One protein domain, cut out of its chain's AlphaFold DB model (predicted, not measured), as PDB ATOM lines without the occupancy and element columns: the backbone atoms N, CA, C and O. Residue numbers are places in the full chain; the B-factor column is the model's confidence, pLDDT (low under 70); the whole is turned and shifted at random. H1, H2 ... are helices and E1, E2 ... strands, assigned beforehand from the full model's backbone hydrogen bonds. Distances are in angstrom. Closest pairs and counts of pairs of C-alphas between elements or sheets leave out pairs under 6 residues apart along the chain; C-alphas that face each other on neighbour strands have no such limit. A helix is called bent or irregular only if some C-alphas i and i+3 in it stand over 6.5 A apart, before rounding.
ATOM      1  N   LEU A 431     357.325 289.306 160.839       80.12
ATOM      2  CA  LEU A 431     358.244 290.299 160.269       80.12
ATOM      3  C   LEU A 431     357.704 291.727 160.445       80.12
ATOM      4  O   LEU A 431     356.518 291.981 160.251       80.12
ATOM      5  N   THR A 432     358.596 292.685 160.710       78.69
ATOM      6  CA  THR A 432     358.273 294.122 160.804       78.69
ATOM      7  C   THR A 432     357.877 294.742 159.464       78.69
ATOM      8  O   THR A 432     357.209 295.773 159.435       78.69
ATOM      9  N   ASN A 433     358.278 294.129 158.346       74.44
ATOM     10  CA  ASN A 433     357.886 294.528 156.998       74.44
ATOM     11  C   ASN A 433     357.845 293.290 156.069       74.44
ATOM     12  O   ASN A 433     358.864 292.599 155.953       74.44
ATOM     13  N   PRO A 434     356.724 293.016 155.365       70.19
ATOM     14  CA  PRO A 434     356.616 291.907 154.411       70.19
ATOM     15  C   PRO A 434     357.683 291.890 153.305       70.19
ATOM     16  O   PRO A 434     358.015 290.816 152.803       70.19
ATOM     17  N   ALA A 435     358.268 293.042 152.953       75.75
ATOM     18  CA  ALA A 435     359.334 293.148 151.952       75.75
ATOM     19  C   ALA A 435     360.583 292.304 152.283       75.75
ATOM     20  O   ALA A 435     361.342 291.951 151.383       75.75
ATOM     21  N   TYR A 436     360.790 291.933 153.553       76.44
ATOM     22  CA  TYR A 436     361.908 291.075 153.951       76.44
ATOM     23  C   TYR A 436     361.688 289.575 153.665       76.44
ATOM     24  O   TYR A 436     362.660 288.822 153.745       76.44
ATOM     25  N   LYS A 437     360.482 289.125 153.257       80.12
ATOM     26  CA  LYS A 437     360.168 287.708 152.937       80.12
ATOM     27  C   LYS A 437     361.256 287.045 152.082       80.12
ATOM     28  O   LYS A 437     361.771 285.989 152.444       80.12
ATOM     29  N   THR A 438     361.636 287.692 150.980       79.62
ATOM     30  CA  THR A 438     362.589 287.168 149.985       79.62
ATOM     31  C   THR A 438     364.024 287.060 150.514       79.62
ATOM     32  O   THR A 438     364.799 286.251 150.014       79.62
ATOM     33  N   ALA A 439     364.386 287.847 151.534       81.62
ATOM     34  CA  ALA A 439     365.700 287.798 152.174       81.62
ATOM     35  C   ALA A 439     365.756 286.786 153.333       81.62
ATOM     36  O   ALA A 439     366.800 286.183 153.572       81.62
ATOM     37  N   VAL A 440     364.642 286.585 154.051       81.56
ATOM     38  CA  VAL A 440     364.584 285.683 155.213       81.56
ATOM     39  C   VAL A 440     364.378 284.219 154.810       81.56
ATOM     40  O   VAL A 440     365.064 283.351 155.350       81.56
ATOM     41  N   ALA A 441     363.493 283.925 153.850       82.81
ATOM     42  CA  ALA A 441     363.159 282.551 153.449       82.81
ATOM     43  C   ALA A 441     364.384 281.634 153.173       82.81
ATOM     44  O   ALA A 441     364.502 280.616 153.861       82.81
ATOM     45  N   PRO A 442     365.362 281.998 152.309       84.19
ATOM     46  CA  PRO A 442     366.527 281.146 152.014       84.19
ATOM     47  C   PRO A 442     367.542 281.034 153.169       84.19
ATOM     48  O   PRO A 442     368.572 280.367 153.039       84.19
ATOM     49  N   MET A 443     367.302 281.706 154.300       81.88
ATOM     50  CA  MET A 443     368.066 281.510 155.534       81.88
ATOM     51  C   MET A 443     367.370 280.561 156.509       81.88
ATOM     52  O   MET A 443     368.062 279.860 157.245       81.88
ATOM     53  N   VAL A 444     366.036 280.481 156.490       83.00
ATOM     54  CA  VAL A 444     365.296 279.501 157.303       83.00
ATOM     55  C   VAL A 444     365.547 278.085 156.786       83.00
ATOM     56  O   VAL A 444     365.819 277.198 157.585       83.00
ATOM     57  N   GLU A 445     365.595 277.890 155.466       82.94
ATOM     58  CA  GLU A 445     365.999 276.618 154.838       82.94
ATOM     59  C   GLU A 445     367.385 276.146 155.324       82.94
ATOM     60  O   GLU A 445     367.588 274.971 155.634       82.94
ATOM     61  N   LYS A 446     368.341 277.075 155.469       83.25
ATOM     62  CA  LYS A 446     369.689 276.783 155.987       83.25
ATOM     63  C   LYS A 446     369.691 276.464 157.485       83.25
ATOM     64  O   LYS A 446     370.496 275.650 157.922       83.25
ATOM     65  N   LEU A 447     368.794 277.066 158.265       82.25
ATOM     66  CA  LEU A 447     368.628 276.752 159.688       82.25
ATOM     67  C   LEU A 447     367.946 275.386 159.891       82.25
ATOM     68  O   LEU A 447     368.365 274.621 160.756       82.25
ATOM     69  N   GLN A 448     366.980 275.018 159.046       80.62
ATOM     70  CA  GLN A 448     366.384 273.673 159.028       80.62
ATOM     71  C   GLN A 448     367.439 272.592 158.734       80.62
ATOM     72  O   GLN A 448     367.485 271.571 159.419       80.62
ATOM     73  N   GLN A 449     368.355 272.846 157.788       80.50
ATOM     74  CA  GLN A 449     369.528 271.989 157.530       80.50
ATOM     75  C   GLN A 449     370.489 271.895 158.732       80.50
ATOM     76  O   GLN A 449     371.233 270.926 158.846       80.50
ATOM     77  N   GLN A 450     370.462 272.873 159.641       76.94
ATOM     78  CA  GLN A 450     371.220 272.898 160.898       76.94
ATOM     79  C   GLN A 450     370.403 272.376 162.100       76.94
ATOM     80  O   GLN A 450     370.740 272.667 163.245       76.94
ATOM     81  N   HIS A 451     369.344 271.594 161.850       74.25
ATOM     82  CA  HIS A 451     368.446 270.997 162.851       74.25
ATOM     83  C   HIS A 451     367.635 271.995 163.703       74.25
ATOM     84  O   HIS A 451     367.188 271.656 164.799       74.25
ATOM     85  N   TYR A 452     367.390 273.215 163.215       74.06
ATOM     86  CA  TYR A 452     366.456 274.132 163.872       74.06
ATOM     87  C   TYR A 452     365.010 273.766 163.519       74.06
ATOM     88  O   TYR A 452     364.616 273.806 162.352       74.06
ATOM     89  N   CYS A 453     364.191 273.483 164.534       80.69
ATOM     90  CA  CYS A 453     362.764 273.202 164.370       80.69
ATOM     91  C   CYS A 453     361.961 274.502 164.179       80.69
ATOM     92  O   CYS A 453     361.267 274.969 165.086       80.69
ATOM     93  N   VAL A 454     362.105 275.101 162.994       82.12
ATOM     94  CA  VAL A 454     361.402 276.313 162.550       82.12
ATOM     95  C   VAL A 454     360.844 276.135 161.137       82.12
ATOM     96  O   VAL A 454     361.460 275.498 160.285       82.12
ATOM     97  N   VAL A 455     359.672 276.707 160.877       80.81
ATOM     98  CA  VAL A 455     358.931 276.658 159.608       80.81
ATOM     99  C   VAL A 455     358.401 278.062 159.296       80.81
ATOM    100  O   VAL A 455     358.205 278.884 160.191       80.81
ATOM    101  N   VAL A 456     358.189 278.359 158.017       79.06
ATOM    102  CA  VAL A 456     357.647 279.641 157.545       79.06
ATOM    103  C   VAL A 456     356.217 279.463 157.054       79.06
ATOM    104  O   VAL A 456     355.888 278.426 156.480       79.06
ATOM    105  N   THR A 457     355.377 280.482 157.231       67.56
ATOM    106  CA  THR A 457     354.068 280.546 156.567       67.56
ATOM    107  C   THR A 457     353.896 281.866 155.830       67.56
ATOM    108  O   THR A 457     354.244 282.937 156.334       67.56
ATOM    109  N   ASP A 458     353.369 281.773 154.614       59.84
ATOM    110  CA  ASP A 458     353.049 282.898 153.744       59.84
ATOM    111  C   ASP A 458     351.581 282.927 153.292       59.84
ATOM    112  O   ASP A 458     351.207 283.803 152.513       59.84
ATOM    113  N   ALA A 459     350.749 282.031 153.832       48.09
ATOM    114  CA  ALA A 459     349.306 281.987 153.594       48.09
ATOM    115  C   ALA A 459     348.567 283.253 154.068       48.09
ATOM    116  O   ALA A 459     347.487 283.565 153.572       48.09
ATOM    117  N   PHE A 460     349.154 283.984 155.019       47.72
ATOM    118  CA  PHE A 460     348.608 285.221 155.567       47.72
ATOM    119  C   PHE A 460     349.694 286.297 155.642       47.72
ATOM    120  O   PHE A 460     350.847 286.016 155.970       47.72
ATOM    121  N   SER A 461     349.308 287.545 155.375       48.88
ATOM    122  CA  SER A 461     350.103 288.721 155.735       48.88
ATOM    123  C   SER A 461     349.700 289.177 157.148       48.88
ATOM    124  O   SER A 461     348.497 289.234 157.411       48.88
ATOM    125  N   PRO A 462     350.637 289.515 158.054       57.81
ATOM    126  CA  PRO A 462     352.091 289.499 157.883       57.81
ATOM    127  C   PRO A 462     352.693 288.085 157.921       57.81
ATOM    128  O   PRO A 462     352.207 287.197 158.620       57.81
ATOM    129  N   TRP A 463     353.800 287.914 157.190       75.88
ATOM    130  CA  TRP A 463     354.596 286.682 157.131       75.88
ATOM    131  C   TRP A 463     355.181 286.328 158.505       75.88
ATOM    132  O   TRP A 463     355.663 287.213 159.223       75.88
ATOM    133  N   ARG A 464     355.171 285.034 158.854       80.06
ATOM    134  CA  ARG A 464     355.532 284.544 160.197       80.06
ATOM    135  C   ARG A 464     356.609 283.466 160.137       80.06
ATOM    136  O   ARG A 464     356.519 282.538 159.331       80.06
ATOM    137  N   LEU A 465     357.567 283.554 161.060       82.31
ATOM    138  CA  LEU A 465     358.427 282.438 161.446       82.31
ATOM    139  C   LEU A 465     357.782 281.726 162.642       82.31
ATOM    140  O   LEU A 465     357.376 282.379 163.603       82.31
ATOM    141  N   ILE A 466     357.651 280.404 162.562       80.62
ATOM    142  CA  ILE A 466     356.901 279.561 163.504       80.62
ATOM    143  C   ILE A 466     357.812 278.418 163.961       80.62
ATOM    144  O   ILE A 466     358.528 277.847 163.143       80.62
ATOM    145  N   GLY A 467     357.823 278.069 165.247       78.94
ATOM    146  CA  GLY A 467     358.680 276.994 165.754       78.94
ATOM    147  C   GLY A 467     358.550 276.752 167.253       78.94
ATOM    148  O   GLY A 467     357.729 277.373 167.925       78.94
ATOM    149  N   LEU A 468     359.380 275.855 167.787       75.69
ATOM    150  CA  LEU A 468     359.503 275.657 169.237       75.69
ATOM    151  C   LEU A 468     360.375 276.766 169.866       75.69
ATOM    152  O   LEU A 468     361.335 277.192 169.218       75.69
ATOM    153  N   PRO A 469     360.134 277.212 171.119       69.88
ATOM    154  CA  PRO A 469     360.866 278.326 171.739       69.88
ATOM    155  C   PRO A 469     362.384 278.109 171.792       69.88
ATOM    156  O   PRO A 469     363.161 279.040 171.584       69.88
ATOM    157  N   GLU A 470     362.802 276.858 172.001       75.06
ATOM    158  CA  GLU A 470     364.207 276.433 172.049       75.06
ATOM    159  C   GLU A 470     364.943 276.551 170.699       75.06
ATOM    160  O   GLU A 470     366.170 276.608 170.680       75.06
ATOM    161  N   HIS A 471     364.213 276.671 169.582       80.31
ATOM    162  CA  HIS A 471     364.773 276.876 168.241       80.31
ATOM    163  C   HIS A 471     364.408 278.234 167.618       80.31
ATOM    164  O   HIS A 471     365.206 278.775 166.852       80.31
ATOM    165  N   LEU A 472     363.242 278.810 167.938       79.19
ATOM    166  CA  LEU A 472     362.760 280.052 167.326       79.19
ATOM    167  C   LEU A 472     363.613 281.265 167.725       79.19
ATOM    168  O   LEU A 472     364.021 282.025 166.850       79.19
ATOM    169  N   GLY A 473     363.916 281.432 169.016       78.56
ATOM    170  CA  GLY A 473     364.758 282.536 169.496       78.56
ATOM    171  C   GLY A 473     366.154 282.534 168.857       78.56
ATOM    172  O   GLY A 473     366.537 283.530 168.238       78.56
ATOM    173  N   PRO A 474     366.893 281.407 168.895       83.12
ATOM    174  CA  PRO A 474     368.193 281.295 168.246       83.12
ATOM    175  C   PRO A 474     368.120 281.491 166.722       83.12
ATOM    176  O   PRO A 474     368.974 282.179 166.171       83.12
ATOM    177  N   ALA A 475     367.079 280.984 166.043       84.00
ATOM    178  CA  ALA A 475     366.866 281.228 164.611       84.00
ATOM    179  C   ALA A 475     366.686 282.723 164.288       84.00
ATOM    180  O   ALA A 475     367.295 283.223 163.343       84.00
ATOM    181  N   ILE A 476     365.880 283.440 165.079       83.94
ATOM    182  CA  ILE A 476     365.658 284.887 164.944       83.94
ATOM    183  C   ILE A 476     366.978 285.651 165.092       83.94
ATOM    184  O   ILE A 476     367.307 286.460 164.224       83.94
ATOM    185  N   VAL A 477     367.766 285.354 166.131       83.31
ATOM    186  CA  VAL A 477     369.076 285.990 166.361       83.31
ATOM    187  C   VAL A 477     370.020 285.742 165.184       83.31
ATOM    188  O   VAL A 477     370.646 286.678 164.688       83.31
ATOM    189  N   ASP A 478     370.091 284.507 164.685       83.69
ATOM    190  CA  ASP A 478     370.950 284.158 163.553       83.69
ATOM    191  C   ASP A 478     370.506 284.824 162.237       83.69
ATOM    192  O   ASP A 478     371.353 285.168 161.411       83.69
ATOM    193  N   ILE A 479     369.201 285.045 162.038       85.38
ATOM    194  CA  ILE A 479     368.645 285.776 160.888       85.38
ATOM    195  C   ILE A 479     368.975 287.272 160.977       85.38
ATOM    196  O   ILE A 479     369.536 287.828 160.031       85.38
ATOM    197  N   GLU A 480     368.676 287.925 162.104       85.94
ATOM    198  CA  GLU A 480     368.911 289.368 162.283       85.94
ATOM    199  C   GLU A 480     370.416 289.697 162.237       85.94
ATOM    200  O   GLU A 480     370.821 290.689 161.623       85.94
ATOM    201  N   LYS A 481     371.268 288.801 162.760       86.44
ATOM    202  CA  LYS A 481     372.736 288.881 162.680       86.44
ATOM    203  C   LYS A 481     373.277 288.718 161.255       86.44
ATOM    204  O   LYS A 481     374.192 289.448 160.878       86.44
ATOM    205  N   LYS A 482     372.722 287.801 160.449       85.00
ATOM    206  CA  LYS A 482     373.123 287.602 159.037       85.00
ATOM    207  C   LYS A 482     372.673 288.759 158.133       85.00
ATOM    208  O   LYS A 482     373.390 289.095 157.196       85.00
ATOM    209  N   LEU A 483     371.532 289.392 158.427       84.00
ATOM    210  CA  LEU A 483     371.028 290.567 157.691       84.00
ATOM    211  C   LEU A 483     371.557 291.911 158.214       84.00
ATOM    212  O   LEU A 483     371.336 292.934 157.566       84.00
ATOM    213  N   GLN A 484     372.214 291.919 159.380       81.12
ATOM    214  CA  GLN A 484     372.623 293.118 160.129       81.12
ATOM    215  C   GLN A 484     371.464 294.109 160.362       81.12
ATOM    216  O   GLN A 484     371.655 295.326 160.393       81.12
ATOM    217  N   LYS A 485     370.238 293.585 160.492       81.94
ATOM    218  CA  LYS A 485     368.993 294.357 160.605       81.94
ATOM    219  C   LYS A 485     367.975 293.622 161.465       81.94
ATOM    220  O   LYS A 485     367.765 292.423 161.289       81.94
ATOM    221  N   TYR A 486     367.281 294.376 162.310       83.25
ATOM    222  CA  TYR A 486     366.094 293.902 163.012       83.25
ATOM    223  C   TYR A 486     364.931 293.800 162.021       83.25
ATOM    224  O   TYR A 486     364.459 294.810 161.491       83.25
ATOM    225  N   VAL A 487     364.508 292.572 161.724       82.75
ATOM    226  CA  VAL A 487     363.434 292.271 160.764       82.75
ATOM    227  C   VAL A 487     362.218 291.630 161.427       82.75
ATOM    228  O   VAL A 487     361.174 291.554 160.791       82.75
ATOM    229  N   PHE A 488     362.315 291.221 162.697       83.25
ATOM    230  CA  PHE A 488     361.235 290.613 163.476       83.25
ATOM    231  C   PHE A 488     360.692 291.548 164.564       83.25
ATOM    232  O   PHE A 488     361.421 292.367 165.119       83.25
ATOM    233  N   ASN A 489     359.401 291.418 164.882       79.31
ATOM    234  CA  ASN A 489     358.686 292.293 165.813       79.31
ATOM    235  C   ASN A 489     359.224 292.202 167.260       79.31
ATOM    236  O   ASN A 489     359.027 291.201 167.949       79.31
ATOM    237  N   ASP A 490     359.852 293.278 167.753       74.38
ATOM    238  CA  ASP A 490     360.462 293.350 169.092       74.38
ATOM    239  C   ASP A 490     359.490 293.083 170.252       74.38
ATOM    240  O   ASP A 490     359.916 292.598 171.301       74.38
ATOM    241  N   LYS A 491     358.186 293.364 170.093       70.44
ATOM    242  CA  LYS A 491     357.188 293.017 171.120       70.44
ATOM    243  C   LYS A 491     357.005 291.502 171.209       70.44
ATOM    244  O   LYS A 491     356.999 290.954 172.306       70.44
ATOM    245  N   MET A 492     356.920 290.824 170.063       68.12
ATOM    246  CA  MET A 492     356.761 289.368 170.009       68.12
ATOM    247  C   MET A 492     358.028 288.654 170.484       68.12
ATOM    248  O   MET A 492     357.923 287.755 171.312       68.12
ATOM    249  N   LYS A 493     359.222 289.121 170.076       69.25
ATOM    250  CA  LYS A 493     360.513 288.597 170.571       69.25
ATOM    251  C   LYS A 493     360.597 288.607 172.107       69.25
ATOM    252  O   LYS A 493     361.044 287.627 172.704       69.25
ATOM    253  N   LYS A 494     360.089 289.670 172.748       65.06
ATOM    254  CA  LYS A 494     359.999 289.782 174.216       65.06
ATOM    255  C   LYS A 494     358.968 288.830 174.832       65.06
ATOM    256  O   LYS A 494     359.296 288.180 175.818       65.06
ATOM    257  N   LEU A 495     357.771 288.686 174.247       55.69
ATOM    258  CA  LEU A 495     356.790 287.688 174.714       55.69
ATOM    259  C   LEU A 495     357.298 286.242 174.562       55.69
ATOM    260  O   LEU A 495     356.966 285.401 175.389       55.69
ATOM    261  N   THR A 496     358.151 285.948 173.576       55.97
ATOM    262  CA  THR A 496     358.793 284.625 173.426       55.97
ATOM    263  C   THR A 496     359.942 284.355 174.412       55.97
ATOM    264  O   THR A 496     360.675 283.384 174.241       55.97
ATOM    265  N   GLY A 497     360.123 285.193 175.441       47.00
ATOM    266  CA  GLY A 497     361.026 284.927 176.569       47.00
ATOM    267  C   GLY A 497     362.520 285.152 176.308       47.00
ATOM    268  O   GLY A 497     363.336 284.798 177.154       47.00
ATOM    269  N   TYR A 498     362.902 285.745 175.172       51.09
ATOM    270  CA  TYR A 498     364.309 285.990 174.840       51.09
ATOM    271  C   TYR A 498     364.769 287.400 175.234       51.09
ATOM    272  O   TYR A 498     364.493 288.385 174.548       51.09
ATOM    273  N   SER A 499     365.546 287.467 176.319       35.72
ATOM    274  CA  SER A 499     366.574 288.499 176.493       35.72
ATOM    275  C   SER A 499     367.859 288.064 175.775       35.72
ATOM    276  O   SER A 499     368.079 286.871 175.564       35.72
ATOM    277  N   VAL A 500     368.708 289.015 175.383       36.25
ATOM    278  CA  VAL A 500     369.902 288.750 174.555       36.25
ATOM    279  C   VAL A 500     371.054 288.121 175.361       36.25
ATOM    280  O   VAL A 500     371.906 287.443 174.789       36.25
ATOM    281  N   ASP A 501     371.048 288.274 176.688       33.28
ATOM    282  CA  ASP A 501     372.206 288.029 177.556       33.28
ATOM    283  C   ASP A 501     372.065 286.790 178.470       33.28
ATOM    284  O   ASP A 501     372.126 286.898 179.694       33.28
ATOM    285  N   ILE A 502     371.902 285.589 177.894       30.11
ATOM    286  CA  ILE A 502     372.014 284.314 178.640       30.11
ATOM    287  C   ILE A 502     372.987 283.350 177.932       30.11
ATOM    288  O   ILE A 502     372.671 282.837 176.855       30.11
TER     289      ILE A 502
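What this domain is: This is residues 431 to 502 of the 643 residues of the protein "E3 ubiquitin-protein ligase" of Labeo rohita (UniProt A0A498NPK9). Look for two longer helices, H1 and H2, that cross steeply, with the small two-stranded hairpin of E1 and E2 packed on both of them. The short helix H3 sits off to the side of H2 as the named element farthest from the mean of the C-alphas, and H2 is the nearest to it. The printed part has 72 residues with three named helices and two named strands, in the order H1, E1, E2, H2, H3; the sheet, E1 - E2, is antiparallel and the class is mostly helix. The whole is compact and rounded, with a radius of gyration of the C-alphas of 11.3 A and spans of 32 by 27 by 23 A.

Where its parts are: Find C-alpha 434 at (356.616, 291.907, 154.411); from there H1, residues 434 to 449, runs 23.9 A to C-alpha 449 at (369.528, 271.989, 157.530). It has a kink of 42 degrees near residue 441 and is irregular, with C-alphas 435 and 438 7.1 A apart. A tight link of 4 residues leads to E1, residues 454 to 457, 10.4 A long. A short link of 6 residues leads to E2, residues 464 to 467, 9.9 A long. After 1 residue, a tight link, H2 covers residues 469 to 483 over 21.2 A; it is only just irregular, with C-alphas 470 and 473 6.6 A apart. After a short link of 6 residues comes H3, residues 490 to 495, 8.8 A long, ending at C-alpha 495 at (356.790, 287.688, 174.714).

How they stand to each other: Start at H1 and H2, which touch through residues 440 to 447 of H1 and 475 to 479 of H2. Their closest C-alphas, of Met 443 and Ile 479, are 6.9 A apart, and the helices stand at a steep tilt of 61 degrees, opposite ways. Next look at the hairpin of E1 and E2, antiparallel at 149 degrees: N 455 and O 466 are 2.8 A apart and N 466 and O 455 are 2.9 A apart, within hydrogen-bond range. The closest C-alphas of H1 and E1 are those of Gln 448 and Val 454, 6.6 A apart; those of H2 and E1 are of Val 454 and Leu 472, 6.2 A apart. H1 and E2 are near each other, with 5 pairs of C-alphas within 10 A. H3 is close to H2 but not clearly touching, the closest C-alphas, of Gly 473 and Lys 493, being 7.5 A apart, at a shallow tilt of 15 degrees, opposite ways. H3 is apart from H1, E1 and E2. In H3 every O i to N i+4 pair is within hydrogen-bond range; in H1 7 of 12 are, and in H2 9 of 11.

The domain as a whole: The two C-alphas farthest apart are those of Ala 459, in the link between E1 and E2, and Ile 502, at 33.9 A. The printed part has no cut and no long link between named elements. The mean pLDDT of the printed part is 73.4; look for values under 70 at residues 457 to 462, at residue 469 and at residues 492 to 502.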